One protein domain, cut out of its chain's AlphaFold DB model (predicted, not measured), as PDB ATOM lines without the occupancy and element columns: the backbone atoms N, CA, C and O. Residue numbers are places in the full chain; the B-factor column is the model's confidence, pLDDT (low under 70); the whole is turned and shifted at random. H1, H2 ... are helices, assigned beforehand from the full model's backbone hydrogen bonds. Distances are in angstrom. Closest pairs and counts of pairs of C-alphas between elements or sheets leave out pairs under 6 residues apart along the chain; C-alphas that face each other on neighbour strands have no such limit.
ATOM      1  N   PHE A   2      44.903  -6.068  15.601       79.38
ATOM      2  CA  PHE A   2      46.078  -6.644  16.252       79.38
ATOM      3  C   PHE A   2      47.017  -7.365  15.275       79.38
ATOM      4  O   PHE A   2      48.221  -7.175  15.387       79.38
ATOM      5  N   ASP A   3      46.493  -8.011  14.229       80.81
ATOM      6  CA  ASP A   3      47.310  -8.669  13.195       80.81
ATOM      7  C   ASP A   3      48.316  -7.707  12.540       80.81
ATOM      8  O   ASP A   3      49.486  -8.033  12.355       80.81
ATOM      9  N   ARG A   4      47.882  -6.474  12.231       82.50
ATOM     10  CA  ARG A   4      48.753  -5.435  11.650       82.50
ATOM     11  C   ARG A   4      49.841  -5.013  12.632       82.50
ATOM     12  O   ARG A   4      50.977  -4.813  12.217       82.50
ATOM     13  N   VAL A   5      49.497  -4.896  13.915       84.12
ATOM     14  CA  VAL A   5      50.446  -4.557  14.986       84.12
ATOM     15  C   VAL A   5      51.455  -5.689  15.173       84.12
ATOM     16  O   VAL A   5      52.650  -5.426  15.227       84.12
ATOM     17  N   PHE A   6      51.005  -6.941  15.188       85.50
ATOM     18  CA  PHE A   6      51.868  -8.113  15.277       85.50
ATOM     19  C   PHE A   6      52.833  -8.199  14.085       85.50
ATOM     20  O   PHE A   6      54.041  -8.301  14.284       85.50
ATOM     21  N   LEU A   7      52.333  -8.056  12.851       84.00
ATOM     22  CA  LEU A   7      53.169  -8.022  11.643       84.00
ATOM     23  C   LEU A   7      54.154  -6.846  11.646       84.00
ATOM     24  O   LEU A   7      55.309  -6.993  11.246       84.00
ATOM     25  N   GLN A   8      53.727  -5.682  12.135       85.06
ATOM     26  CA  GLN A   8      54.612  -4.535  12.305       85.06
ATOM     27  C   GLN A   8      55.717  -4.840  13.321       85.06
ATOM     28  O   GLN A   8      56.882  -4.576  13.042       85.06
ATOM     29  N   ILE A   9      55.386  -5.438  14.464       86.19
ATOM     30  CA  ILE A   9      56.356  -5.821  15.498       86.19
ATOM     31  C   ILE A   9      57.314  -6.900  14.983       86.19
ATOM     32  O   ILE A   9      58.501  -6.839  15.293       86.19
ATOM     33  N   LEU A  10      56.852  -7.836  14.151       85.12
ATOM     34  CA  LEU A  10      57.716  -8.802  13.467       85.12
ATOM     35  C   LEU A  10      58.738  -8.111  12.554       85.12
ATOM     36  O   LEU A  10      59.932  -8.400  12.651       85.12
ATOM     37  N   ASN A  11      58.301  -7.160  11.722       84.06
ATOM     38  CA  ASN A  11      59.210  -6.368  10.887       84.06
ATOM     39  C   ASN A  11      60.197  -5.549  11.735       84.06
ATOM     40  O   ASN A  11      61.383  -5.477  11.407       84.06
ATOM     41  N   MET A  12      59.733  -4.959  12.842       84.50
ATOM     42  CA  MET A  12      60.601  -4.218  13.763       84.50
ATOM     43  C   MET A  12      61.620  -5.134  14.436       84.50
ATOM     44  O   MET A  12      62.796  -4.793  14.486       84.50
ATOM     45  N   SER A  13      61.210  -6.324  14.875       86.69
ATOM     46  CA  SER A  13      62.110  -7.346  15.413       86.69
ATOM     47  C   SER A  13      63.191  -7.739  14.412       86.69
ATOM     48  O   SER A  13      64.354  -7.827  14.798       86.69
ATOM     49  N   PHE A  14      62.832  -7.958  13.145       83.75
ATOM     50  CA  PHE A  14      63.791  -8.342  12.108       83.75
ATOM     51  C   PHE A  14      64.845  -7.251  11.876       83.75
ATOM     52  O   PHE A  14      66.045  -7.517  11.949       83.75
ATOM     53  N   ASN A  15      64.404  -6.006  11.675       80.44
ATOM     54  CA  ASN A  15      65.311  -4.870  11.508       80.44
ATOM     55  C   ASN A  15      66.169  -4.636  12.763       80.44
ATOM     56  O   ASN A  15      67.382  -4.442  12.665       80.44
ATOM     57  N   ALA A  16      65.574  -4.737  13.955       83.88
ATOM     58  CA  ALA A  16      66.296  -4.593  15.210       83.88
ATOM     59  C   ALA A  16      67.363  -5.674  15.400       83.88
ATOM     60  O   ALA A  16      68.437  -5.362  15.903       83.88
ATOM     61  N   SER A  17      67.136  -6.914  14.957       86.94
ATOM     62  CA  SER A  17      68.167  -7.959  14.985       86.94
ATOM     63  C   SER A  17      69.398  -7.570  14.166       86.94
ATOM     64  O   SER A  17      70.517  -7.754  14.644       86.94
ATOM     65  N   LEU A  18      69.220  -6.968  12.984       83.50
ATOM     66  CA  LEU A  18      70.338  -6.469  12.172       83.50
ATOM     67  C   LEU A  18      71.097  -5.344  12.888       83.50
ATOM     68  O   LEU A  18      72.326  -5.372  12.952       83.50
ATOM     69  N   VAL A  19      70.373  -4.390  13.483       84.06
ATOM     70  CA  VAL A  19      70.972  -3.292  14.262       84.06
ATOM     71  C   VAL A  19      71.717  -3.824  15.487       84.06
ATOM     72  O   VAL A  19      72.834  -3.389  15.760       84.06
ATOM     73  N   ILE A  20      71.150  -4.798  16.204       87.25
ATOM     74  CA  ILE A  20      71.791  -5.441  17.357       87.25
ATOM     75  C   ILE A  20      73.077  -6.131  16.913       87.25
ATOM     76  O   ILE A  20      74.114  -5.906  17.528       87.25
ATOM     77  N   ILE A  21      73.057  -6.919  15.835       87.50
ATOM     78  CA  ILE A  21      74.262  -7.573  15.306       87.50
ATOM     79  C   ILE A  21      75.328  -6.532  14.948       87.50
ATOM     80  O   ILE A  21      76.485  -6.680  15.346       87.50
ATOM     81  N   PHE A  22      74.949  -5.448  14.269       85.50
ATOM     82  CA  PHE A  22      75.863  -4.351  13.956       85.50
ATOM     83  C   PHE A  22      76.470  -3.730  15.222       85.50
ATOM     84  O   PHE A  22      77.682  -3.537  15.299       85.50
ATOM     85  N   VAL A  23      75.656  -3.481  16.249       85.69
ATOM     86  CA  VAL A  23      76.103  -2.945  17.543       85.69
ATOM     87  C   VAL A  23      77.028  -3.923  18.266       85.69
ATOM     88  O   VAL A  23      78.035  -3.502  18.834       85.69
ATOM     89  N   LEU A  24      76.755  -5.229  18.209       85.75
ATOM     90  CA  LEU A  24      77.630  -6.262  18.770       85.75
ATOM     91  C   LEU A  24      78.997  -6.277  18.075       85.75
ATOM     92  O   LEU A  24      80.024  -6.345  18.754       85.75
ATOM     93  N   ILE A  25      79.027  -6.156  16.745       86.25
ATOM     94  CA  ILE A  25      80.267  -6.050  15.963       86.25
ATOM     95  C   ILE A  25      81.006  -4.752  16.305       86.25
ATOM     96  O   ILE A  25      82.196  -4.783  16.622       86.25
ATOM     97  N   ALA A  26      80.307  -3.615  16.322       84.75
ATOM     98  CA  ALA A  26      80.879  -2.327  16.697       84.75
ATOM     99  C   ALA A  26      81.488  -2.383  18.106       84.75
ATOM    100  O   ALA A  26      82.598  -1.906  18.325       84.75
ATOM    101  N   ARG A  27      80.824  -3.052  19.054       78.31
ATOM    102  CA  ARG A  27      81.328  -3.256  20.418       78.31
ATOM    103  C   ARG A  27      82.605  -4.099  20.456       78.31
ATOM    104  O   ARG A  27      83.480  -3.823  21.275       78.31
ATOM    105  N   LEU A  28      82.754  -5.095  19.577       80.25
ATOM    106  CA  LEU A  28      84.001  -5.866  19.467       80.25
ATOM    107  C   LEU A  28      85.177  -5.006  18.988       80.25
ATOM    108  O   LEU A  28      86.303  -5.229  19.438       80.25
ATOM    109  N   LEU A  29      84.918  -4.019  18.130       82.06
ATOM    110  CA  LEU A  29      85.917  -3.072  17.628       82.06
ATOM    111  C   LEU A  29      86.215  -1.953  18.641       82.06
ATOM    112  O   LEU A  29      87.357  -1.525  18.789       82.06
ATOM    113  N   LEU A  30      85.204  -1.530  19.401       76.06
ATOM    114  CA  LEU A  30      85.273  -0.434  20.372       76.06
ATOM    115  C   LEU A  30      85.729  -0.869  21.776       76.06
ATOM    116  O   LEU A  30      85.561  -0.115  22.731       76.06
ATOM    117  N   LYS A  31      86.372  -2.037  21.932       68.38
ATOM    118  CA  LYS A  31      86.864  -2.542  23.236       68.38
ATOM    119  C   LYS A  31      87.785  -1.571  23.996       68.38
ATOM    120  O   LYS A  31      87.944  -1.720  25.203       68.38
ATOM    121  N   LYS A  32      88.403  -0.605  23.305       64.44
ATOM    122  CA  LYS A  32      89.284   0.429  23.882       64.44
ATOM    123  C   LYS A  32      88.620   1.808  24.037       64.44
ATOM    124  O   LYS A  32      89.276   2.738  24.498       64.44
ATOM    125  N   ALA A  33      87.365   1.972  23.622       65.25
ATOM    126  CA  ALA A  33      86.678   3.260  23.628       65.25
ATOM    127  C   ALA A  33      86.113   3.603  25.023       65.25
ATOM    128  O   ALA A  33      85.787   2.700  25.800       65.25
ATOM    129  N   PRO A  34      85.971   4.899  25.364       64.38
ATOM    130  CA  PRO A  34      85.406   5.306  26.645       64.38
ATOM    131  C   PRO A  34      83.947   4.849  26.788       64.38
ATOM    132  O   PRO A  34      83.179   4.823  25.824       64.38
ATOM    133  N   LYS A  35      83.550   4.515  28.024       67.75
ATOM    134  CA  LYS A  35      82.289   3.817  28.347       67.75
ATOM    135  C   LYS A  35      81.009   4.559  27.905       67.75
ATOM    136  O   LYS A  35      79.963   3.930  27.788       67.75
ATOM    137  N   ILE A  36      81.091   5.860  27.599       70.50
ATOM    138  CA  ILE A  36      79.986   6.678  27.059       70.50
ATOM    139  C   ILE A  36      79.450   6.132  25.723       70.50
ATOM    140  O   ILE A  36      78.243   6.130  25.500       70.50
ATOM    141  N   PHE A  37      80.322   5.604  24.855       76.44
ATOM    142  CA  PHE A  37      79.912   5.109  23.537       76.44
ATOM    143  C   PHE A  37      79.053   3.849  23.634       76.44
ATOM    144  O   PHE A  37      78.142   3.679  22.830       76.44
ATOM    145  N   SER A  38      79.284   3.003  24.643       74.81
ATOM    146  CA  SER A  38      78.435   1.829  24.870       74.81
ATOM    147  C   SER A  38      77.000   2.243  25.214       74.81
ATOM    148  O   SER A  38      76.049   1.723  24.639       74.81
ATOM    149  N   TYR A  39      76.830   3.260  26.065       76.56
ATOM    150  CA  TYR A  39      75.507   3.794  26.403       76.56
ATOM    151  C   TYR A  39      74.763   4.367  25.200       76.56
ATOM    152  O   TYR A  39      73.573   4.111  25.036       76.56
ATOM    153  N   VAL A  40      75.461   5.115  24.343       81.44
ATOM    154  CA  VAL A  40      74.864   5.658  23.117       81.44
ATOM    155  C   VAL A  40      74.426   4.525  22.188       81.44
ATOM    156  O   VAL A  40      73.306   4.549  21.686       81.44
ATOM    157  N   LEU A  41      75.262   3.496  22.014       82.25
ATOM    158  CA  LEU A  41      74.924   2.322  21.205       82.25
ATOM    159  C   LEU A  41      73.678   1.598  21.732       82.25
ATOM    160  O   LEU A  41      72.770   1.305  20.957       82.25
ATOM    161  N   TRP A  42      73.595   1.359  23.042       84.44
ATOM    162  CA  TRP A  42      72.425   0.715  23.641       84.44
ATOM    163  C   TRP A  42      71.170   1.587  23.572       84.44
ATOM    164  O   TRP A  42      70.084   1.066  23.331       84.44
ATOM    165  N   SER A  43      71.306   2.908  23.698       81.38
ATOM    166  CA  SER A  43      70.190   3.837  23.505       81.38
ATOM    167  C   SER A  43      69.648   3.783  22.075       81.38
ATOM    168  O   SER A  43      68.434   3.741  21.906       81.38
ATOM    169  N   ILE A  44      70.516   3.687  21.060       83.25
ATOM    170  CA  ILE A  44      70.101   3.510  19.657       83.25
ATOM    171  C   ILE A  44      69.316   2.204  19.485       83.25
ATOM    172  O   ILE A  44      68.266   2.209  18.847       83.25
ATOM    173  N   VAL A  45      69.787   1.100  20.077       84.75
ATOM    174  CA  VAL A  45      69.098  -0.202  20.017       84.75
ATOM    175  C   VAL A  45      67.724  -0.137  20.680       84.75
ATOM    176  O   VAL A  45      66.734  -0.534  20.072       84.75
ATOM    177  N   LEU A  46      67.647   0.386  21.908       83.06
ATOM    178  CA  LEU A  46      66.387   0.519  22.645       83.06
ATOM    179  C   LEU A  46      65.407   1.432  21.907       83.06
ATOM    180  O   LEU A  46      64.230   1.108  21.780       83.06
ATOM    181  N   PHE A  47      65.902   2.547  21.378       83.44
ATOM    182  CA  PHE A  47      65.093   3.476  20.609       83.44
ATOM    183  C   PHE A  47      64.578   2.847  19.314       83.44
ATOM    184  O   PHE A  47      63.414   3.030  18.987       83.44
ATOM    185  N   HIS A  48      65.394   2.064  18.606       80.69
ATOM    186  CA  HIS A  48      64.973   1.377  17.384       80.69
ATOM    187  C   HIS A  48      63.966   0.247  17.644       80.69
ATOM    188  O   HIS A  48      63.097  -0.008  16.817       80.69
ATOM    189  N   LEU A  49      64.053  -0.421  18.798       79.62
ATOM    190  CA  LEU A  49      63.075  -1.430  19.207       79.62
ATOM    191  C   LEU A  49      61.707  -0.820  19.548       79.62
ATOM    192  O   LEU A  49      60.683  -1.447  19.310       79.62
ATOM    193  N   VAL A  50      61.677   0.401  20.090       78.75
ATOM    194  CA  VAL A  50      60.426   1.106  20.431       78.75
ATOM    195  C   VAL A  50      59.849   1.854  19.234       78.75
ATOM    196  O   VAL A  50      58.639   1.842  19.007       78.75
ATOM    197  N   CYS A  51      60.707   2.540  18.482       69.69
ATOM    198  CA  CYS A  51      60.302   3.443  17.420       69.69
ATOM    199  C   CYS A  51      60.568   2.821  16.046       69.69
ATOM    200  O   CYS A  51      61.722   2.531  15.721       69.69
ATOM    201  N   PRO A  52      59.543   2.738  15.180       63.03
ATOM    202  CA  PRO A  52      59.669   2.223  13.824       63.03
ATOM    203  C   PRO A  52      60.321   3.241  12.879       63.03
ATOM    204  O   PRO A  52      59.734   3.661  11.882       63.03
ATOM    205  N   ILE A  53      61.531   3.703  13.196       59.28
ATOM    206  CA  ILE A  53      62.233   4.684  12.368       59.28
ATOM    207  C   ILE A  53      62.979   3.939  11.270       59.28
ATOM    208  O   ILE A  53      64.119   3.500  11.423       59.28
ATOM    209  N   SER A  54      62.326   3.827  10.118       54.69
ATOM    210  CA  SER A  54      62.989   3.481   8.867       54.69
ATOM    211  C   SER A  54      63.783   4.701   8.392       54.69
ATOM    212  O   SER A  54      63.229   5.608   7.767       54.69
ATOM    213  N   PHE A  55      65.084   4.761   8.689       56.19
ATOM    214  CA  PHE A  55      65.986   5.769   8.117       56.19
ATOM    215  C   PHE A  55      66.108   5.562   6.599       56.19
ATOM    216  O   PHE A  55      67.057   4.942   6.122       56.19
ATOM    217  N   LYS A  56      65.144   6.077   5.826       53.41
ATOM    218  CA  LYS A  56      65.065   5.904   4.363       53.41
ATOM    219  C   LYS A  56      66.387   6.232   3.644       53.41
ATOM    220  O   LYS A  56      66.695   5.604   2.642       53.41
ATOM    221  N   GLY A  57      67.187   7.162   4.182       54.59
ATOM    222  CA  GLY A  57      68.459   7.594   3.591       54.59
ATOM    223  C   GLY A  57      69.630   6.603   3.689       54.59
ATOM    224  O   GLY A  57      70.426   6.544   2.763       54.59
ATOM    225  N   VAL A  58      69.742   5.803   4.760       54.66
ATOM    226  CA  VAL A  58      70.836   4.812   4.912       54.66
ATOM    227  C   VAL A  58      70.437   3.468   4.301       54.66
ATOM    228  O   VAL A  58      71.250   2.801   3.666       54.66
ATOM    229  N   TRP A  59      69.160   3.100   4.430       49.56
ATOM    230  CA  TRP A  59      68.629   1.847   3.894       49.56
ATOM    231  C   TRP A  59      68.483   1.845   2.371       49.56
ATOM    232  O   TRP A  59      68.499   0.774   1.787       49.56
ATOM    233  N   SER A  60      68.434   3.005   1.702       54.50
ATOM    234  CA  SER A  60      68.452   3.064   0.229       54.50
ATOM    235  C   SER A  60      69.770   2.575  -0.394       54.50
ATOM    236  O   SER A  60      69.798   2.310  -1.593       54.50
ATOM    237  N   LEU A  61      70.859   2.504   0.380       58.19
ATOM    238  CA  LEU A  61      72.172   2.043  -0.095       58.19
ATOM    239  C   LEU A  61      72.364   0.530   0.067       58.19
ATOM    240  O   LEU A  61      73.268  -0.043  -0.537       58.19
ATOM    241  N   LEU A  62      71.528  -0.115   0.882       61.66
ATOM    242  CA  LEU A  62      71.509  -1.561   1.045       61.66
ATOM    243  C   LEU A  62      70.371  -2.120   0.180       61.66
ATOM    244  O   LEU A  62      69.279  -1.561   0.196       61.66
ATOM    245  N   PRO A  63      70.553  -3.243  -0.532       62.62
ATOM    246  CA  PRO A  63      69.492  -3.855  -1.337       62.62
ATOM    247  C   PRO A  63      68.383  -4.503  -0.484       62.62
ATOM    248  O   PRO A  63      67.660  -5.360  -0.966       62.62
ATOM    249  N   VAL A  64      68.251  -4.148   0.799       64.31
ATOM    250  CA  VAL A  64      67.360  -4.815   1.754       64.31
ATOM    251  C   VAL A  64      66.105  -3.974   1.963       64.31
ATOM    252  O   VAL A  64      66.178  -2.811   2.360       64.31
ATOM    253  N   ASN A  65      64.941  -4.571   1.715       71.56
ATOM    254  CA  ASN A  65      63.654  -3.911   1.896       71.56
ATOM    255  C   ASN A  65      63.365  -3.691   3.397       71.56
ATOM    256  O   ASN A  65      63.394  -4.656   4.163       71.56
ATOM    257  N   PRO A  66      63.030  -2.460   3.834       65.69
ATOM    258  CA  PRO A  66      62.752  -2.163   5.241       65.69
ATOM    259  C   PRO A  66      61.494  -2.850   5.791       65.69
ATOM    260  O   PRO A  66      61.382  -3.010   7.005       65.69
ATOM    261  N   ASN A  67      60.555  -3.262   4.933       75.81
ATOM    262  CA  ASN A  67      59.342  -3.979   5.334       75.81
ATOM    263  C   ASN A  67      59.198  -5.274   4.518       75.81
ATOM    264  O   ASN A  67      58.398  -5.313   3.580       75.81
ATOM    265  N   PRO A  68      59.959  -6.333   4.854       72.06
ATOM    266  CA  PRO A  68      59.932  -7.582   4.099       72.06
ATOM    267  C   PRO A  68      58.546  -8.232   4.063       72.06
ATOM    268  O   PRO A  68      58.151  -8.800   3.043       72.06
ATOM    269  N   ILE A  69      57.798  -8.123   5.167       78.38
ATOM    270  CA  ILE A  69      56.433  -8.631   5.294       78.38
ATOM    271  C   ILE A  69      55.467  -7.447   5.221       78.38
ATOM    272  O   ILE A  69      55.419  -6.609   6.121       78.38
ATOM    273  N   SER A  70      54.674  -7.363   4.156       77.69
ATOM    274  CA  SER A  70      53.667  -6.302   4.031       77.69
ATOM    275  C   SER A  70      52.550  -6.487   5.063       77.69
ATOM    276  O   SER A  70      52.026  -7.586   5.224       77.69
ATOM    277  N   THR A  71      52.128  -5.417   5.739       76.69
ATOM    278  CA  THR A  71      51.042  -5.478   6.741       76.69
ATOM    279  C   THR A  71      49.670  -5.783   6.129       76.69
ATOM    280  O   THR A  71      48.765  -6.213   6.840       76.69
ATOM    281  N   ASP A  72      49.526  -5.618   4.811       74.25
ATOM    282  CA  ASP A  72      48.319  -5.951   4.050       74.25
ATOM    283  C   ASP A  72      48.365  -7.354   3.406       74.25
ATOM    284  O   ASP A  72      47.439  -7.719   2.684       74.25
ATOM    285  N   ILE A  73      49.396  -8.170   3.688       74.06
ATOM    286  CA  ILE A  73      49.580  -9.518   3.101       74.06
ATOM    287  C   ILE A  73      48.408 -10.476   3.373       74.06
ATOM    288  O   ILE A  73      48.204 -11.441   2.647       74.06
ATOM    289  N   ILE A  74      47.621 -10.203   4.413       69.81
ATOM    290  CA  ILE A  74      46.448 -10.996   4.806       69.81
ATOM    291  C   ILE A  74      45.275 -10.770   3.834       69.81
ATOM    292  O   ILE A  74      44.460 -11.668   3.623       69.81
ATOM    293  N   TYR A  75      45.204  -9.578   3.232       72.31
ATOM    294  CA  TYR A  75      44.118  -9.144   2.348       72.31
ATOM    295  C   TYR A  75      44.514  -9.160   0.866       72.31
ATOM    296  O   TYR A  75      43.669  -8.921   0.002       72.31
ATOM    297  N   SER A  76      45.789  -9.414   0.553       67.44
ATOM    298  CA  SER A  76      46.263  -9.462  -0.824       67.44
ATOM    299  C   SER A  76      45.927 -10.803  -1.479       67.44
ATOM    300  O   SER A  76      46.034 -11.868  -0.880       67.44
ATOM    301  N   GLN A  77      45.533 -10.745  -2.752       61.41
ATOM    302  CA  GLN A  77      45.236 -11.939  -3.551       61.41
ATOM    303  C   GLN A  77      46.501 -12.764  -3.843       61.41
ATOM    304  O   GLN A  77      46.417 -13.970  -4.013       61.41
ATOM    305  N   ASN A  78      47.674 -12.118  -3.846       69.81
ATOM    306  CA  ASN A  78      48.976 -12.743  -4.063       69.81
ATOM    307  C   ASN A  78      49.923 -12.349  -2.918       69.81
ATOM    308  O   ASN A  78      50.575 -11.299  -3.014       69.81
ATOM    309  N   PRO A  79      49.998 -13.128  -1.825       69.81
ATOM    310  CA  PRO A  79      50.941 -12.853  -0.752       69.81
ATOM    311  C   PRO A  79      52.368 -13.010  -1.287       69.81
ATOM    312  O   PRO A  79      52.735 -14.058  -1.812       69.81
ATOM    313  N   LYS A  80      53.168 -11.946  -1.185       72.56
ATOM    314  CA  LYS A  80      54.586 -11.948  -1.554       72.56
ATOM    315  C   LYS A  80      55.402 -11.323  -0.433       72.56
ATOM    316  O   LYS A  80      55.010 -10.295   0.122       72.56
ATOM    317  N   ILE A  81      56.527 -11.948  -0.123       79.00
ATOM    318  CA  ILE A  81      57.560 -11.429   0.769       79.00
ATOM    319  C   ILE A  81      58.692 -10.931  -0.124       79.00
ATOM    320  O   ILE A  81      59.146 -11.644  -1.022       79.00
ATOM    321  N   THR A  82      59.111  -9.688   0.091       79.75
ATOM    322  CA  THR A  82      60.168  -9.055  -0.704       79.75
ATOM    323  C   THR A  82      61.218  -8.534   0.248       79.75
ATOM    324  O   THR A  82      61.096  -7.430   0.771       79.75
ATOM    325  N   THR A  83      62.234  -9.345   0.501       72.50
ATOM    326  CA  THR A  83      63.395  -8.998   1.321       72.50
ATOM    327  C   THR A  83      64.380  -8.110   0.558       72.50
ATOM    328  O   THR A  83      65.164  -7.409   1.196       72.50
ATOM    329  N   GLY A  84      64.306  -8.088  -0.782       73.31
ATOM    330  CA  GLY A  84      65.225  -7.357  -1.665       73.31
ATOM    331  C   GLY A  84      66.429  -8.191  -2.131       73.31
ATOM    332  O   GLY A  84      67.299  -7.698  -2.845       73.31
ATOM    333  N   LEU A  85      66.464  -9.475  -1.756       75.75
ATOM    334  CA  LEU A  85      67.437 -10.460  -2.221       75.75
ATOM    335  C   LEU A  85      66.707 -11.571  -2.985       75.75
ATOM    336  O   LEU A  85      66.045 -12.412  -2.377       75.75
ATOM    337  N   ASP A  86      66.888 -11.623  -4.307       78.12
ATOM    338  CA  ASP A  86      66.138 -12.520  -5.206       78.12
ATOM    339  C   ASP A  86      66.213 -14.005  -4.811       78.12
ATOM    340  O   ASP A  86      65.248 -14.755  -4.958       78.12
ATOM    341  N   VAL A  87      67.352 -14.450  -4.273       79.56
ATOM    342  CA  VAL A  87      67.555 -15.842  -3.829       79.56
ATOM    343  C   VAL A  87      66.634 -16.194  -2.654       79.56
ATOM    344  O   VAL A  87      66.044 -17.277  -2.615       79.56
ATOM    345  N   ILE A  88      66.497 -15.272  -1.699       78.62
ATOM    346  CA  ILE A  88      65.656 -15.447  -0.512       78.62
ATOM    347  C   ILE A  88      64.187 -15.310  -0.911       78.62
ATOM    348  O   ILE A  88      63.360 -16.133  -0.517       78.62
ATOM    349  N   ASP A  89      63.884 -14.329  -1.758       83.12
ATOM    350  CA  ASP A  89      62.528 -14.043  -2.212       83.12
ATOM    351  C   ASP A  89      61.945 -15.222  -2.998       83.12
ATOM    352  O   ASP A  89      60.832 -15.652  -2.706       83.12
ATOM    353  N   ASN A  90      62.691 -15.821  -3.930       82.00
ATOM    354  CA  ASN A  90      62.206 -16.976  -4.694       82.00
ATOM    355  C   ASN A  90      61.983 -18.214  -3.815       82.00
ATOM    356  O   ASN A  90      61.004 -18.933  -4.004       82.00
ATOM    357  N   THR A  91      62.848 -18.443  -2.825       82.12
ATOM    358  CA  THR A  91      62.733 -19.598  -1.921       82.12
ATOM    359  C   THR A  91      61.530 -19.463  -0.990       82.12
ATOM    360  O   THR A  91      60.763 -20.408  -0.826       82.12
ATOM    361  N   ILE A  92      61.337 -18.283  -0.397       78.94
ATOM    362  CA  ILE A  92      60.222 -18.029   0.521       78.94
ATOM    363  C   ILE A  92      58.897 -17.993  -0.249       78.94
ATOM    364  O   ILE A  92      57.935 -18.642   0.158       78.94
ATOM    365  N   ASN A  93      58.845 -17.285  -1.382       82.38
ATOM    366  CA  ASN A  93      57.617 -17.147  -2.167       82.38
ATOM    367  C   ASN A  93      57.177 -18.464  -2.831       82.38
ATOM    368  O   ASN A  93      55.992 -18.616  -3.103       82.38
ATOM    369  N   ALA A  94      58.082 -19.427  -3.039       78.69
ATOM    370  CA  ALA A  94      57.732 -20.770  -3.512       78.69
ATOM    371  C   ALA A  94      57.001 -21.625  -2.458       78.69
ATOM    372  O   ALA A  94      56.309 -22.576  -2.816       78.69
ATOM    373  N   VAL A  95      57.158 -21.302  -1.170       77.06
ATOM    374  CA  VAL A  95      56.519 -22.013  -0.046       77.06
ATOM    375  C   VAL A  95      55.222 -21.322   0.394       77.06
ATOM    376  O   VAL A  95      54.391 -21.930   1.072       77.06
ATOM    377  N   LEU A  96      55.018 -20.059   0.004       73.94
ATOM    378  CA  LEU A  96      53.766 -19.360   0.269       73.94
ATOM    379  C   LEU A  96      52.608 -20.035  -0.486       73.94
ATOM    380  O   LEU A  96      52.772 -20.441  -1.637       73.94
ATOM    381  N   PRO A  97      51.425 -20.161   0.143       67.56
ATOM    382  CA  PRO A  97      50.272 -20.775  -0.500       67.56
ATOM    383  C   PRO A  97      49.909 -20.015  -1.781       67.56
ATOM    384  O   PRO A  97      49.817 -18.785  -1.779       67.56
ATOM    385  N   ALA A  98      49.700 -20.762  -2.870       60.66
ATOM    386  CA  ALA A  98      49.194 -20.226  -4.131       60.66
ATOM    387  C   ALA A  98      47.863 -19.476  -3.901       60.66
ATOM    388  O   ALA A  98      47.131 -19.836  -2.971       60.66
ATOM    389  N   PRO A  99      47.543 -18.448  -4.718       57.41
ATOM    390  CA  PRO A  99      46.310 -17.674  -4.587       57.41
ATOM    391  C   PRO A  99      45.112 -18.603  -4.428       57.41
ATOM    392  O   PRO A  99      44.944 -19.541  -5.213       57.41
ATOM    393  N   ALA A 100      44.318 -18.357  -3.382       55.56
ATOM    394  CA  ALA A 100      43.152 -19.162  -3.063       55.56
ATOM    395  C   ALA A 100      42.277 -19.293  -4.315       55.56
ATOM    396  O   ALA A 100      41.789 -18.303  -4.864       55.56
ATOM    397  N   THR A 101      42.106 -20.524  -4.790       50.88
ATOM    398  CA  THR A 101      41.134 -20.823  -5.834       50.88
ATOM    399  C   THR A 101      39.757 -20.368  -5.349       50.88
ATOM    400  O   THR A 101      39.387 -20.575  -4.190       50.88
ATOM    401  N   LEU A 102      39.032 -19.680  -6.238       49.31
ATOM    402  CA  LEU A 102      37.705 -19.101  -6.015       49.31
ATOM    403  C   LEU A 102      36.813 -20.052  -5.192       49.31
ATOM    404  O   LEU A 102      36.340 -21.057  -5.714       49.31
ATOM    405  N   GLY A 103      36.595 -19.740  -3.908       53.34
ATOM    406  CA  GLY A 103      35.677 -20.481  -3.031       53.34
ATOM    407  C   GLY A 103      36.212 -20.868  -1.647       53.34
ATOM    408  O   GLY A 103      35.406 -21.132  -0.759       53.34
ATOM    409  N   ALA A 104      37.527 -20.853  -1.407       50.91
ATOM    410  CA  ALA A 104      38.079 -21.049  -0.063       50.91
ATOM    411  C   ALA A 104      38.161 -19.700   0.677       50.91
ATOM    412  O   ALA A 104      39.078 -18.913   0.466       50.91
ATOM    413  N   SER A 105      37.178 -19.409   1.531       56.06
ATOM    414  CA  SER A 105      37.010 -18.108   2.201       56.06
ATOM    415  C   SER A 105      38.014 -17.804   3.326       56.06
ATOM    416  O   SER A 105      37.904 -16.757   3.961       56.06
ATOM    417  N   ILE A 106      38.984 -18.689   3.589       58.00
ATOM    418  CA  ILE A 106      39.999 -18.505   4.636       58.00
ATOM    419  C   ILE A 106      41.386 -18.762   4.044       58.00
ATOM    420  O   ILE A 106      41.745 -19.896   3.730       58.00
ATOM    421  N   ASN A 107      42.181 -17.698   3.922       71.00
ATOM    422  CA  ASN A 107      43.577 -17.780   3.504       71.00
ATOM    423  C   ASN A 107      44.384 -18.595   4.540       71.00
ATOM    424  O   ASN A 107      44.371 -18.231   5.717       71.00
ATOM    425  N   PRO A 108      45.153 -19.638   4.161       76.19
ATOM    426  CA  PRO A 108      45.939 -20.430   5.120       76.19
ATOM    427  C   PRO A 108      46.908 -19.592   5.966       76.19
ATOM    428  O   PRO A 108      47.126 -19.869   7.143       76.19
ATOM    429  N   LEU A 109      47.449 -18.515   5.388       75.44
ATOM    430  CA  LEU A 109      48.322 -17.557   6.070       75.44
ATOM    431  C   LEU A 109      47.608 -16.813   7.215       75.44
ATOM    432  O   LEU A 109      48.232 -16.507   8.229       75.44
ATOM    433  N   GLN A 110      46.297 -16.585   7.099       76.12
ATOM    434  CA  GLN A 110      45.491 -15.963   8.151       76.12
ATOM    435  C   GLN A 110      45.414 -16.852   9.398       76.12
ATOM    436  O   GLN A 110      45.479 -16.348  10.515       76.12
ATOM    437  N   ILE A 111      45.341 -18.174   9.214       80.31
ATOM    438  CA  ILE A 111      45.304 -19.141  10.318       80.31
ATOM    439  C   ILE A 111      46.629 -19.108  11.093       80.31
ATOM    440  O   ILE A 111      46.630 -19.013  12.318       80.31
ATOM    441  N   TRP A 112      47.763 -19.125  10.386       82.75
ATOM    442  CA  TRP A 112      49.089 -19.067  11.012       82.75
ATOM    443  C   TRP A 112      49.328 -17.770  11.785       82.75
ATOM    444  O   TRP A 112      49.837 -17.814  12.905       82.75
ATOM    445  N   ILE A 113      48.938 -16.625  11.218       83.38
ATOM    446  CA  ILE A 113      49.074 -15.329  11.892       83.38
ATOM    447  C   ILE A 113      48.177 -15.260  13.125       83.38
ATOM    448  O   ILE A 113      48.640 -14.803  14.164       83.38
ATOM    449  N   PHE A 114      46.950 -15.776  13.049       85.88
ATOM    450  CA  PHE A 114      46.036 -15.815  14.188       85.88
ATOM    451  C   PHE A 114      46.622 -16.595  15.374       85.88
ATOM    452  O   PHE A 114      46.660 -16.096  16.499       85.88
ATOM    453  N   PHE A 115      47.147 -17.802  15.132       89.50
ATOM    454  CA  PHE A 115      47.824 -18.564  16.185       89.50
ATOM    455  C   PHE A 115      49.085 -17.853  16.692       89.50
ATOM    456  O   PHE A 115      49.325 -17.825  17.900       89.50
ATOM    457  N   GLY A 116      49.866 -17.253  15.790       89.50
ATOM    458  CA  GLY A 116      51.045 -16.463  16.140       89.50
ATOM    459  C   GLY A 116      50.720 -15.287  17.062       89.50
ATOM    460  O   GLY A 116      51.406 -15.097  18.064       89.50
ATOM    461  N   GLU A 117      49.644 -14.550  16.779       90.00
ATOM    462  CA  GLU A 117      49.159 -13.441  17.604       90.00
ATOM    463  C   GLU A 117      48.769 -13.914  19.008       90.00
ATOM    464  O   GLU A 117      49.187 -13.314  20.000       90.00
ATOM    465  N   ILE A 118      48.017 -15.015  19.112       91.69
ATOM    466  CA  ILE A 118      47.607 -15.575  20.408       91.69
ATOM    467  C   ILE A 118      48.831 -15.974  21.231       91.69
ATOM    468  O   ILE A 118      48.939 -15.600  22.400       91.69
ATOM    469  N   ILE A 119      49.770 -16.707  20.628       93.88
ATOM    470  CA  ILE A 119      51.015 -17.117  21.291       93.88
ATOM    471  C   ILE A 119      51.799 -15.884  21.748       93.88
ATOM    472  O   ILE A 119      52.308 -15.847  22.870       93.88
ATOM    473  N   TRP A 120      51.869 -14.858  20.902       94.31
ATOM    474  CA  TRP A 120      52.560 -13.614  21.202       94.31
ATOM    475  C   TRP A 120      51.946 -12.877  22.403       94.31
ATOM    476  O   TRP A 120      52.688 -12.514  23.321       94.31
ATOM    477  N   LEU A 121      50.616 -12.741  22.457       92.88
ATOM    478  CA  LEU A 121      49.896 -12.119  23.575       92.88
ATOM    479  C   LEU A 121      50.033 -12.915  24.878       92.88
ATOM    480  O   LEU A 121      50.267 -12.325  25.933       92.88
ATOM    481  N   ILE A 122      49.931 -14.248  24.812       94.94
ATOM    482  CA  ILE A 122      50.141 -15.123  25.975       94.94
ATOM    483  C   ILE A 122      51.565 -14.950  26.512       94.94
ATOM    484  O   ILE A 122      51.746 -14.825  27.723       94.94
ATOM    485  N   GLY A 123      52.568 -14.887  25.632       93.12
ATOM    486  CA  GLY A 123      53.960 -14.653  26.016       93.12
ATOM    487  C   GLY A 123      54.161 -13.315  26.732       93.12
ATOM    488  O   GLY A 123      54.771 -13.280  27.803       93.12
ATOM    489  N   ILE A 124      53.582 -12.228  26.206       92.50
ATOM    490  CA  ILE A 124      53.605 -10.909  26.860       92.50
ATOM    491  C   ILE A 124      52.960 -10.982  28.247       92.50
ATOM    492  O   ILE A 124      53.558 -10.547  29.233       92.50
ATOM    493  N   ALA A 125      51.757 -11.553  28.336       93.69
ATOM    494  CA  ALA A 125      51.020 -11.656  29.590       93.69
ATOM    495  C   ALA A 125      51.792 -12.475  30.634       93.69
ATOM    496  O   ALA A 125      51.900 -12.056  31.787       93.69
ATOM    497  N   ALA A 126      52.386 -13.602  30.230       94.25
ATOM    498  CA  ALA A 126      53.192 -14.451  31.100       94.25
ATOM    499  C   ALA A 126      54.440 -13.724  31.626       94.25
ATOM    500  O   ALA A 126      54.727 -13.797  32.821       94.25
ATOM    501  N   LEU A 127      55.157 -12.983  30.772       92.00
ATOM    502  CA  LEU A 127      56.347 -12.227  31.175       92.00
ATOM    503  C   LEU A 127      56.010 -11.061  32.109       92.00
ATOM    504  O   LEU A 127      56.708 -10.846  33.103       92.00
ATOM    505  N   ILE A 128      54.924 -10.334  31.838       90.94
ATOM    506  CA  ILE A 128      54.451  -9.264  32.722       90.94
ATOM    507  C   ILE A 128      54.026  -9.847  34.072       90.94
ATOM    508  O   ILE A 128      54.449  -9.344  35.113       90.94
ATOM    509  N   LEU A 129      53.252 -10.937  34.074       92.00
ATOM    510  CA  LEU A 129      52.820 -11.601  35.302       92.00
ATOM    511  C   LEU A 129      54.015 -12.107  36.116       92.00
ATOM    512  O   LEU A 129      54.061 -11.889  37.325       92.00
ATOM    513  N   TYR A 130      55.004 -12.721  35.466       90.06
ATOM    514  CA  TYR A 130      56.245 -13.155  36.106       90.06
ATOM    515  C   TYR A 130      57.001 -11.986  36.751       90.06
ATOM    516  O   TYR A 130      57.464 -12.098  37.888       90.06
ATOM    517  N   SER A 131      57.091 -10.848  36.055       86.38
ATOM    518  CA  SER A 131      57.746  -9.637  36.559       86.38
ATOM    519  C   SER A 131      57.035  -9.075  37.791       86.38
ATOM    520  O   SER A 131      57.660  -8.844  38.827       86.38
ATOM    521  N   VAL A 132      55.706  -8.946  37.724       87.06
ATOM    522  CA  VAL A 132      54.880  -8.471  38.841       87.06
ATOM    523  C   VAL A 132      54.947  -9.436  40.023       87.06
ATOM    524  O   VAL A 132      55.134  -8.996  41.154       87.06
ATOM    525  N   ALA A 133      54.851 -10.746  39.784       87.88
ATOM    526  CA  ALA A 133      54.945 -11.758  40.831       87.88
ATOM    527  C   ALA A 133      56.315 -11.718  41.519       87.88
ATOM    528  O   ALA A 133      56.382 -11.687  42.745       87.88
ATOM    529  N   THR A 134      57.399 -11.639  40.745       85.19
ATOM    530  CA  THR A 134      58.762 -11.473  41.266       85.19
ATOM    531  C   THR A 134      58.883 -10.211  42.117       85.19
ATOM    532  O   THR A 134      59.401 -10.276  43.233       85.19
ATOM    533  N   LEU A 135      58.353  -9.076  41.648       81.50
ATOM    534  CA  LEU A 135      58.368  -7.819  42.394       81.50
ATOM    535  C   LEU A 135      57.555  -7.919  43.692       81.50
ATOM    536  O   LEU A 135      58.020  -7.488  44.742       81.50
ATOM    537  N   MET A 136      56.365  -8.521  43.648       81.75
ATOM    538  CA  MET A 136      55.507  -8.718  44.818       81.75
ATOM    539  C   MET A 136      56.135  -9.667  45.839       81.75
ATOM    540  O   MET A 136      56.057  -9.405  47.037       81.75
ATOM    541  N   LEU A 137      56.762 -10.758  45.395       81.38
ATOM    542  CA  LEU A 137      57.469 -11.699  46.266       81.38
ATOM    543  C   LEU A 137      58.687 -11.038  46.914       81.38
ATOM    544  O   LEU A 137      58.893 -11.186  48.120       81.38
ATOM    545  N   LEU A 138      59.449 -10.260  46.142       75.31
ATOM    546  CA  LEU A 138      60.571  -9.483  46.656       75.31
ATOM    547  C   LEU A 138      60.087  -8.439  47.668       75.31
ATOM    548  O   LEU A 138      60.613  -8.369  48.773       75.31
ATOM    549  N   HIS A 139      59.031  -7.692  47.349       72.31
ATOM    550  CA  HIS A 139      58.469  -6.675  48.233       72.31
ATOM    551  C   HIS A 139      57.883  -7.280  49.518       72.31
ATOM    552  O   HIS A 139      58.113  -6.752  50.600       72.31
ATOM    553  N   LYS A 140      57.202  -8.433  49.447       71.69
ATOM    554  CA  LYS A 140      56.718  -9.164  50.635       71.69
ATOM    555  C   LYS A 140      57.865  -9.667  51.515       71.69
ATOM    556  O   LYS A 140      57.753  -9.612  52.736       71.69
ATOM    557  N   LYS A 141      58.976 -10.110  50.915       67.12
ATOM    558  CA  LYS A 141      60.199 -10.489  51.643       67.12
ATOM    559  C   LYS A 141      60.886  -9.281  52.298       67.12
ATOM    560  O   LYS A 141      61.546  -9.447  53.319       67.12
ATOM    561  N   LEU A 142      60.702  -8.086  51.736       58.09
ATOM    562  CA  LEU A 142      61.267  -6.831  52.236       58.09
ATOM    563  C   LEU A 142      60.371  -6.119  53.264       58.09
ATOM    564  O   LEU A 142      60.900  -5.508  54.176       58.09
ATOM    565  N   ILE A 143      59.039  -6.233  53.221       55.53
ATOM    566  CA  ILE A 143      58.153  -5.620  54.240       55.53
ATOM    567  C   ILE A 143      58.384  -6.213  55.647       55.53
ATOM    568  O   ILE A 143      58.142  -5.540  56.646       55.53
ATOM    569  N   GLY A 144      58.908  -7.440  55.752       48.16
ATOM    570  CA  GLY A 144      59.312  -8.041  57.031       48.16
ATOM    571  C   GLY A 144      60.694  -7.611  57.549       48.16
ATOM    572  O   GLY A 144      61.051  -7.953  58.673       48.16
ATOM    573  N   ILE A 145      61.482  -6.879  56.754       49.50
ATOM    574  CA  ILE A 145      62.840  -6.438  57.091       49.50
ATOM    575  C   ILE A 145      62.907  -4.939  56.786       49.50
ATOM    576  O   ILE A 145      63.013  -4.557  55.628       49.50
ATOM    577  N   HIS A 146      62.806  -4.100  57.823       41.84
ATOM    578  CA  HIS A 146      62.904  -2.630  57.771       41.84
ATOM    579  C   HIS A 146      63.718  -2.092  56.569       41.84
ATOM    580  O   HIS A 146      64.834  -2.570  56.353       41.84
ATOM    581  N   PRO A 147      63.235  -1.061  55.840       52.00
ATOM    582  CA  PRO A 147      63.895  -0.527  54.656       52.00
ATOM    583  C   PRO A 147      65.082   0.334  55.092       52.00
ATOM    584  O   PRO A 147      65.045   1.558  55.054       52.00
ATOM    585  N   ASN A 148      66.136  -0.312  55.567       45.69
ATOM    586  CA  ASN A 148      67.440   0.291  55.711       45.69
ATOM    587  C   ASN A 148      68.319  -0.392  54.678       45.69
ATOM    588  O   ASN A 148      68.433  -1.616  54.668       45.69
ATOM    589  N   ILE A 149      68.866   0.425  53.784       53.97
ATOM    590  CA  ILE A 149      69.891   0.107  52.791       53.97
ATOM    591  C   ILE A 149      70.716  -1.091  53.285       53.97
ATOM    592  O   ILE A 149      71.348  -0.995  54.340       53.97
ATOM    593  N   PHE A 150      70.643  -2.220  52.566       57.06
ATOM    594  CA  PHE A 150      71.320  -3.483  52.888       57.06
ATOM    595  C   PHE A 150      72.842  -3.293  52.786       57.06
ATOM    596  O   PHE A 150      73.508  -3.746  51.861       57.06
ATOM    597  N   LEU A 151      73.417  -2.592  53.753       57.28
ATOM    598  CA  LEU A 151      74.839  -2.579  54.011       57.28
ATOM    599  C   LEU A 151      75.094  -3.715  54.992       57.28
ATOM    600  O   LEU A 151      74.584  -3.656  56.114       57.28
ATOM    601  N   PRO A 152      75.878  -4.742  54.622       55.53
ATOM    602  CA  PRO A 152      76.400  -5.675  55.604       55.53
ATOM    603  C   PRO A 152      77.036  -4.857  56.734       55.53
ATOM    604  O   PRO A 152      78.007  -4.120  56.524       55.53
ATOM    605  N   SER A 153      76.474  -4.946  57.939       55.56
ATOM    606  CA  SER A 153      76.973  -4.247  59.131       55.56
ATOM    607  C   SER A 153      78.380  -4.714  59.531       55.56
ATOM    608  O   SER A 153      79.045  -4.074  60.339       55.56
ATOM    609  N   THR A 154      78.856  -5.793  58.904       62.72
ATOM    610  CA  THR A 154      80.203  -6.361  58.990       62.72
ATOM    611  C   THR A 154      81.261  -5.601  58.176       62.72
ATOM    612  O   THR A 154      82.452  -5.867  58.334       62.72
ATOM    613  N   LEU A 155      80.877  -4.653  57.308       65.81
ATOM    614  CA  LEU A 155      81.811  -3.860  56.500       65.81
ATOM    615  C   LEU A 155      82.227  -2.559  57.198       65.81
ATOM    616  O   LEU A 155      81.412  -1.860  57.791       65.81
ATOM    617  N   SER A 156      83.506  -2.184  57.068       73.38
ATOM    618  CA  SER A 156      84.015  -0.926  57.630       73.38
ATOM    619  C   SER A 156      83.282   0.292  57.044       73.38
ATOM    620  O   SER A 156      82.940   0.315  55.859       73.38
ATOM    621  N   LYS A 157      83.101   1.339  57.860       70.38
ATOM    622  CA  LYS A 157      82.372   2.577  57.514       70.38
ATOM    623  C   LYS A 157      82.830   3.216  56.188       70.38
ATOM    624  O   LYS A 157      82.032   3.799  55.463       70.38
ATOM    625  N   ARG A 158      84.108   3.048  55.822       69.94
ATOM    626  CA  ARG A 158      84.676   3.508  54.539       69.94
ATOM    627  C   ARG A 158      84.141   2.724  53.338       69.94
ATOM    628  O   ARG A 158      83.812   3.326  52.322       69.94
ATOM    629  N   LYS A 159      84.041   1.396  53.457       68.06
ATOM    630  CA  LYS A 159      83.477   0.528  52.411       68.06
ATOM    631  C   LYS A 159      81.974   0.746  52.273       68.06
ATOM    632  O   LYS A 159      81.474   0.766  51.157       68.06
ATOM    633  N   GLN A 160      81.279   0.981  53.386       69.62
ATOM    634  CA  GLN A 160      79.858   1.329  53.367       69.62
ATOM    635  C   GLN A 160      79.605   2.640  52.610       69.62
ATOM    636  O   GLN A 160      78.778   2.662  51.706       69.62
ATOM    637  N   ASN A 161      80.380   3.696  52.889       70.50
ATOM    638  CA  ASN A 161      80.275   4.960  52.153       70.50
ATOM    639  C   ASN A 161      80.568   4.798  50.654       70.50
ATOM    640  O   ASN A 161      79.910   5.439  49.842       70.50
ATOM    641  N   TYR A 162      81.509   3.927  50.275       73.00
ATOM    642  CA  TYR A 162      81.778   3.626  48.867       73.00
ATOM    643  C   TYR A 162      80.588   2.932  48.183       73.00
ATOM    644  O   TYR A 162      80.221   3.308  47.075       73.00
ATOM    645  N   ILE A 163      79.946   1.970  48.858       73.75
ATOM    646  CA  ILE A 163      78.748   1.278  48.350       73.75
ATOM    647  C   ILE A 163      77.572   2.251  48.205       73.75
ATOM    648  O   ILE A 163      76.901   2.250  47.179       73.75
ATOM    649  N   VAL A 164      77.354   3.131  49.185       72.62
ATOM    650  CA  VAL A 164      76.291   4.147  49.104       72.62
ATOM    651  C   VAL A 164      76.540   5.106  47.942       72.62
ATOM    652  O   VAL A 164      75.615   5.410  47.194       72.62
ATOM    653  N   LEU A 165      77.784   5.551  47.744       73.12
ATOM    654  CA  LEU A 165      78.139   6.415  46.615       73.12
ATOM    655  C   LEU A 165      77.940   5.698  45.264       73.12
ATOM    656  O   LEU A 165      77.461   6.299  44.299       73.12
ATOM    657  N   HIS A 166      78.270   4.404  45.208       74.94
ATOM    658  CA  HIS A 166      78.049   3.540  44.050       74.94
ATOM    659  C   HIS A 166      76.551   3.431  43.715       74.94
ATOM    660  O   HIS A 166      76.141   3.640  42.576       74.94
ATOM    661  N   GLU A 167      75.702   3.200  44.716       71.00
ATOM    662  CA  GLU A 167      74.255   3.058  44.533       71.00
ATOM    663  C   GLU A 167      73.556   4.388  44.209       71.00
ATOM    664  O   GLU A 167      72.711   4.453  43.314       71.00
ATOM    665  N   GLN A 168      73.982   5.494  44.828       73.94
ATOM    666  CA  GLN A 168      73.521   6.841  44.473       73.94
ATOM    667  C   GLN A 168      73.848   7.205  43.021       73.94
ATOM    668  O   GLN A 168      73.071   7.907  42.371       73.94
ATOM    669  N   THR A 169      74.965   6.708  42.488       67.94
ATOM    670  CA  THR A 169      75.332   6.929  41.085       67.94
ATOM    671  C   THR A 169      74.372   6.209  40.133       67.94
ATOM    672  O   THR A 169      73.944   6.817  39.151       67.94
ATOM    673  N   HIS A 170      73.956   4.976  40.445       71.12
ATOM    674  CA  HIS A 170      72.937   4.250  39.670       71.12
ATOM    675  C   HIS A 170      71.564   4.934  39.708       71.12
ATOM    676  O   HIS A 170      70.871   5.017  38.691       71.12
ATOM    677  N   ILE A 171      71.170   5.472  40.868       71.12
ATOM    678  CA  ILE A 171      69.912   6.220  41.010       71.12
ATOM    679  C   ILE A 171      69.970   7.520  40.193       71.12
ATOM    680  O   ILE A 171      69.036   7.817  39.450       71.12
ATOM    681  N   ARG A 172      71.086   8.260  40.260       73.50
ATOM    682  CA  ARG A 172      71.279   9.532  39.542       73.50
ATOM    683  C   ARG A 172      71.368   9.371  38.019       73.50
ATOM    684  O   ARG A 172      71.032  10.309  37.302       73.50
ATOM    685  N   ARG A 173      71.813   8.211  37.522       70.81
ATOM    686  CA  ARG A 173      71.861   7.880  36.084       70.81
ATOM    687  C   ARG A 173      70.561   7.288  35.526       70.81
ATOM    688  O   ARG A 173      70.487   7.049  34.327       70.81
ATOM    689  N   PHE A 174      69.524   7.115  36.355       76.94
ATOM    690  CA  PHE A 174      68.230   6.535  35.960       76.94
ATOM    691  C   PHE A 174      68.314   5.095  35.424       76.94
ATOM    692  O   PHE A 174      67.452   4.649  34.667       76.94
ATOM    693  N   ASP A 175      69.301   4.326  35.883       78.25
ATOM    694  CA  ASP A 175      69.545   2.947  35.439       78.25
ATOM    695  C   ASP A 175      68.327   2.032  35.653       78.25
ATOM    696  O   ASP A 175      68.052   1.129  34.864       78.25
ATOM    697  N   HIS A 176      67.550   2.291  36.703       78.00
ATOM    698  CA  HIS A 176      66.303   1.584  36.988       78.00
ATOM    699  C   HIS A 176      65.243   1.788  35.891       78.00
ATOM    700  O   HIS A 176      64.560   0.832  35.528       78.00
ATOM    701  N   ILE A 177      65.137   2.994  35.315       81.75
ATOM    702  CA  ILE A 177      64.201   3.285  34.219       81.75
ATOM    703  C   ILE A 177      64.624   2.526  32.963       81.75
ATOM    704  O   ILE A 177      63.787   1.893  32.327       81.75
ATOM    705  N   VAL A 178      65.922   2.529  32.640       82.25
ATOM    706  CA  VAL A 178      66.464   1.801  31.479       82.25
ATOM    707  C   VAL A 178      66.212   0.299  31.608       82.25
ATOM    708  O   VAL A 178      65.787  -0.332  30.643       82.25
ATOM    709  N   LYS A 179      66.389  -0.272  32.808       83.06
ATOM    710  CA  LYS A 179      66.094  -1.687  33.083       83.06
ATOM    711  C   LYS A 179      64.612  -2.021  32.903       83.06
ATOM    712  O   LYS A 179      64.296  -3.023  32.263       83.06
ATOM    713  N   ILE A 180      63.708  -1.185  33.423       85.06
ATOM    714  CA  ILE A 180      62.257  -1.376  33.263       85.06
ATOM    715  C   ILE A 180      61.859  -1.249  31.788       85.06
ATOM    716  O   ILE A 180      61.185  -2.130  31.261       85.06
ATOM    717  N   ALA A 181      62.312  -0.197  31.102       86.31
ATOM    718  CA  ALA A 181      62.030   0.019  29.686       86.31
ATOM    719  C   ALA A 181      62.559  -1.137  28.824       86.31
ATOM    720  O   ALA A 181      61.825  -1.683  28.005       86.31
ATOM    721  N   GLY A 182      63.800  -1.566  29.059       87.62
ATOM    722  CA  GLY A 182      64.406  -2.701  28.368       87.62
ATOM    723  C   GLY A 182      63.648  -4.010  28.593       87.62
ATOM    724  O   GLY A 182      63.472  -4.778  27.651       87.62
ATOM    725  N   PHE A 183      63.133  -4.248  29.803       88.88
ATOM    726  CA  PHE A 183      62.286  -5.408  30.079       88.88
ATOM    727  C   PHE A 183      60.932  -5.334  29.362       88.88
ATOM    728  O   PHE A 183      60.492  -6.335  28.807       88.88
ATOM    729  N   LEU A 184      60.274  -4.171  29.335       89.88
ATOM    730  CA  LEU A 184      59.009  -3.999  28.606       89.88
ATOM    731  C   LEU A 184      59.192  -4.234  27.103       89.88
ATOM    732  O   LEU A 184      58.392  -4.929  26.481       89.88
ATOM    733  N   ILE A 185      60.281  -3.714  26.535       89.06
ATOM    734  CA  ILE A 185      60.663  -3.965  25.143       89.06
ATOM    735  C   ILE A 185      60.912  -5.459  24.926       89.06
ATOM    736  O   ILE A 185      60.379  -6.044  23.987       89.06
ATOM    737  N   LEU A 186      61.675  -6.105  25.809       90.19
ATOM    738  CA  LEU A 186      61.903  -7.543  25.734       90.19
ATOM    739  C   LEU A 186      60.591  -8.328  25.801       90.19
ATOM    740  O   LEU A 186      60.436  -9.284  25.056       90.19
ATOM    741  N   ALA A 187      59.643  -7.924  26.648       90.31
ATOM    742  CA  ALA A 187      58.346  -8.577  26.745       90.31
ATOM    743  C   ALA A 187      57.573  -8.486  25.424       90.31
ATOM    744  O   ALA A 187      56.992  -9.477  25.006       90.31
ATOM    745  N   ILE A 188      57.622  -7.348  24.725       90.12
ATOM    746  CA  ILE A 188      57.006  -7.177  23.398       90.12
ATOM    747  C   ILE A 188      57.721  -8.032  22.339       90.12
ATOM    748  O   ILE A 188      57.076  -8.664  21.501       90.12
ATOM    749  N   HIS A 189      59.051  -8.085  22.391       91.19
ATOM    750  CA  HIS A 189      59.908  -8.760  21.411       91.19
ATOM    751  C   HIS A 189      60.437 -10.111  21.909       91.19
ATOM    752  O   HIS A 189      61.514 -10.547  21.502       91.19
ATOM    753  N   TRP A 190      59.704 -10.791  22.790       92.88
ATOM    754  CA  TRP A 190      60.227 -11.930  23.553       92.88
ATOM    755  C   TRP A 190      60.664 -13.112  22.683       92.88
ATOM    756  O   TRP A 190      61.554 -13.871  23.062       92.88
ATOM    757  N   PHE A 191      60.069 -13.243  21.500       90.94
ATOM    758  CA  PHE A 191      60.413 -14.253  20.504       90.94
ATOM    759  C   PHE A 191      61.776 -14.005  19.830       90.94
ATOM    760  O   PHE A 191      62.289 -14.888  19.149       90.94
ATOM    761  N   ASN A 192      62.366 -12.814  19.985       90.38
ATOM    762  CA  ASN A 192      63.613 -12.430  19.337       90.38
ATOM    763  C   ASN A 192      64.829 -12.681  20.257       90.38
ATOM    764  O   ASN A 192      65.077 -11.889  21.173       90.38
ATOM    765  N   PRO A 193      65.653 -13.720  20.006       90.62
ATOM    766  CA  PRO A 193      66.788 -14.061  20.869       90.62
ATOM    767  C   PRO A 193      67.861 -12.964  20.913       90.62
ATOM    768  O   PRO A 193      68.563 -12.824  21.915       90.62
ATOM    769  N   PHE A 194      67.977 -12.141  19.868       89.62
ATOM    770  CA  PHE A 194      68.944 -11.045  19.843       89.62
ATOM    771  C   PHE A 194      68.585  -9.943  20.841       89.62
ATOM    772  O   PHE A 194      69.485  -9.334  21.416       89.62
ATOM    773  N   VAL A 195      67.292  -9.724  21.104       89.38
ATOM    774  CA  VAL A 195      66.834  -8.746  22.103       89.38
ATOM    775  C   VAL A 195      67.182  -9.215  23.517       89.38
ATOM    776  O   VAL A 195      67.627  -8.408  24.333       89.38
ATOM    777  N   TRP A 196      67.097 -10.522  23.794       90.31
ATOM    778  CA  TRP A 196      67.574 -11.099  25.058       90.31
ATOM    779  C   TRP A 196      69.069 -10.852  25.260       90.31
ATOM    780  O   TRP A 196      69.486 -10.346  26.302       90.31
ATOM    781  N   VAL A 197      69.879 -11.166  24.244       89.38
ATOM    782  CA  VAL A 197      71.333 -10.947  24.281       89.38
ATOM    783  C   VAL A 197      71.658  -9.465  24.464       89.38
ATOM    784  O   VAL A 197      72.512  -9.121  25.284       89.38
ATOM    785  N   ALA A 198      70.954  -8.586  23.748       88.56
ATOM    786  CA  ALA A 198      71.091  -7.141  23.870       88.56
ATOM    787  C   ALA A 198      70.824  -6.663  25.303       88.56
ATOM    788  O   ALA A 198      71.654  -5.958  25.872       88.56
ATOM    789  N   LEU A 199      69.719  -7.093  25.920       88.75
ATOM    790  CA  LEU A 199      69.375  -6.688  27.282       88.75
ATOM    791  C   LEU A 199      70.399  -7.193  28.311       88.75
ATOM    792  O   LEU A 199      70.808  -6.440  29.193       88.75
ATOM    793  N   ILE A 200      70.855  -8.446  28.187       87.06
ATOM    794  CA  ILE A 200      71.875  -9.026  29.077       87.06
ATOM    795  C   ILE A 200      73.180  -8.228  28.995       87.06
ATOM    796  O   ILE A 200      73.773  -7.885  30.019       87.06
ATOM    797  N   LEU A 201      73.630  -7.914  27.779       85.75
ATOM    798  CA  LEU A 201      74.866  -7.167  27.572       85.75
ATOM    799  C   LEU A 201      74.737  -5.702  27.995       85.75
ATOM    800  O   LEU A 201      75.672  -5.183  28.601       85.75
ATOM    801  N   CYS A 202      73.589  -5.070  27.747       85.38
ATOM    802  CA  CYS A 202      73.287  -3.721  28.219       85.38
ATOM    803  C   CYS A 202      73.343  -3.648  29.751       85.38
ATOM    804  O   CYS A 202      74.016  -2.781  30.304       85.38
ATOM    805  N   ASN A 203      72.708  -4.597  30.446       83.06
ATOM    806  CA  ASN A 203      72.729  -4.661  31.909       83.06
ATOM    807  C   ASN A 203      74.148  -4.839  32.455       83.06
ATOM    808  O   ASN A 203      74.549  -4.137  33.381       83.06
ATOM    809  N   ARG A 204      74.933  -5.729  31.840       83.00
ATOM    810  CA  ARG A 204      76.333  -5.945  32.215       83.00
ATOM    811  C   ARG A 204      77.190  -4.698  31.974       83.00
ATOM    812  O   ARG A 204      78.056  -4.383  32.784       83.00
ATOM    813  N   ASP A 205      76.975  -3.991  30.868       80.50
ATOM    814  CA  ASP A 205      77.702  -2.754  30.571       80.50
ATOM    815  C   ASP A 205      77.348  -1.641  31.560       80.50
ATOM    816  O   ASP A 205      78.241  -0.904  31.980       80.50
ATOM    817  N   MET A 206      76.089  -1.565  32.000       77.06
ATOM    818  CA  MET A 206      75.667  -0.646  33.057       77.06
ATOM    819  C   MET A 206      76.363  -0.950  34.387       77.06
ATOM    820  O   MET A 206      76.934  -0.043  34.993       77.06
ATOM    821  N   GLU A 207      76.398  -2.221  34.797       77.12
ATOM    822  CA  GLU A 207      77.073  -2.673  36.025       77.12
ATOM    823  C   GLU A 207      78.581  -2.388  36.011       77.12
ATOM    824  O   GLU A 207      79.148  -1.982  37.019       77.12
ATOM    825  N   MET A 208      79.238  -2.540  34.859       72.44
ATOM    826  CA  MET A 208      80.671  -2.263  34.716       72.44
ATOM    827  C   MET A 208      80.991  -0.774  34.522       72.44
ATOM    828  O   MET A 208      82.166  -0.430  34.404       72.44
ATOM    829  N   SER A 209      80.004   0.120  34.404       63.56
ATOM    830  CA  SER A 209      80.219   1.533  34.040       63.56
ATOM    831  C   SER A 209      80.489   2.503  35.196       63.56
ATOM    832  O   SER A 209      80.540   3.722  34.972       63.56
TER     833      SER A 209
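What this domain is: This is residues 2 to 209 of the 210 residues of the protein "Peptidase M56 BlaR1" of Desulfofarcimen acetoxidans (strain ATCC 49208 / DSM 771 / KCTC 5769 / VKM B-1644 / 5575) (UniProt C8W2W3). Two helical hairpins, H1 with H2 and H7 with H8, pack together as the core, and the long helix H5 runs past one side of it, meeting only the start of H1 and part of H7, while its residues 132 to 143 stick out. H4 with long loops lies toward one end of the flat outline and H6 toward the other; neither touches another helix, nor does the short H3. The printed part has 208 residues with eight named helices, H1 to H8 in order along the chain, and no named strand: all helix. It is loose, with a radius of gyration of the C-alphas of 22.6 A and spans of 80 by 43 by 21 A.

Where its parts are: Find C-alpha 2 at (46.078, -6.644, 16.252); from there H1 runs 40.0 A through residues 2 to 29. Next come H2, residues 36 to 50, 21.4 A, H3, residues 56 to 59, 5.4 A, and H4, residues 86 to 95, 14.5 A. At C-alpha 108, (45.939, -20.430, 5.120), H5 begins and runs 52.7 A to residue 143. H6 covers residues 157 to 172, 22.2 A, H7 residues 175 to 188, 20.1 A, and H8 residues 193 to 207, 21.6 A, ending at C-alpha 207, (77.073, -2.673, 36.025).

How they stand to each other: Start with the hairpin H1 and H2: they touch, closest at the C-alphas of Ala 16 and Leu 49, 6.0 A, at a shallow tilt of 15 degrees, opposite ways. H2, H7 and H8 form a bundle, helices that touch one another; H2 and H8 only just touch, with 3 pairs of C-alphas within 8 A, closest Trp 42 and Cys 202, 6.4 A. The hairpin H7 and H8 stands at a shallow tilt of 6 degrees, opposite ways, closest at the C-alphas of Leu 186 and Val 195, 6.2 A. H5 touches H7 with residues 123 to 128 alone, closest at the C-alphas of Ile 124 and Ala 187, 5.3 A. H5 touches H1 with residues 113 to 117 alone, at a steep tilt of 66 degrees; the closest C-alphas, of Phe 6 and Glu 117, are 6.4 A apart. H6 and H7 are close but not clearly touching, closest at the C-alphas of His 170 and His 176, 7.6 A. In H1, H2, H5, H6, H7 and H8 every O i to N i+4 pair is within hydrogen-bond range; H4 has 5 of 6, and H3 is too short for such a pair.

The domain as a whole: The C-alphas of Leu 102 and Ser 156 are the two farthest apart, 80.8 A. The printed part has no cut. The links H3 to H4, H4 to H5 and H5 to H6 are long. The mean pLDDT of the printed part is 76.1; 55 residues are under 70, among them 51 to 64, 97 to 106 and 141 to 155.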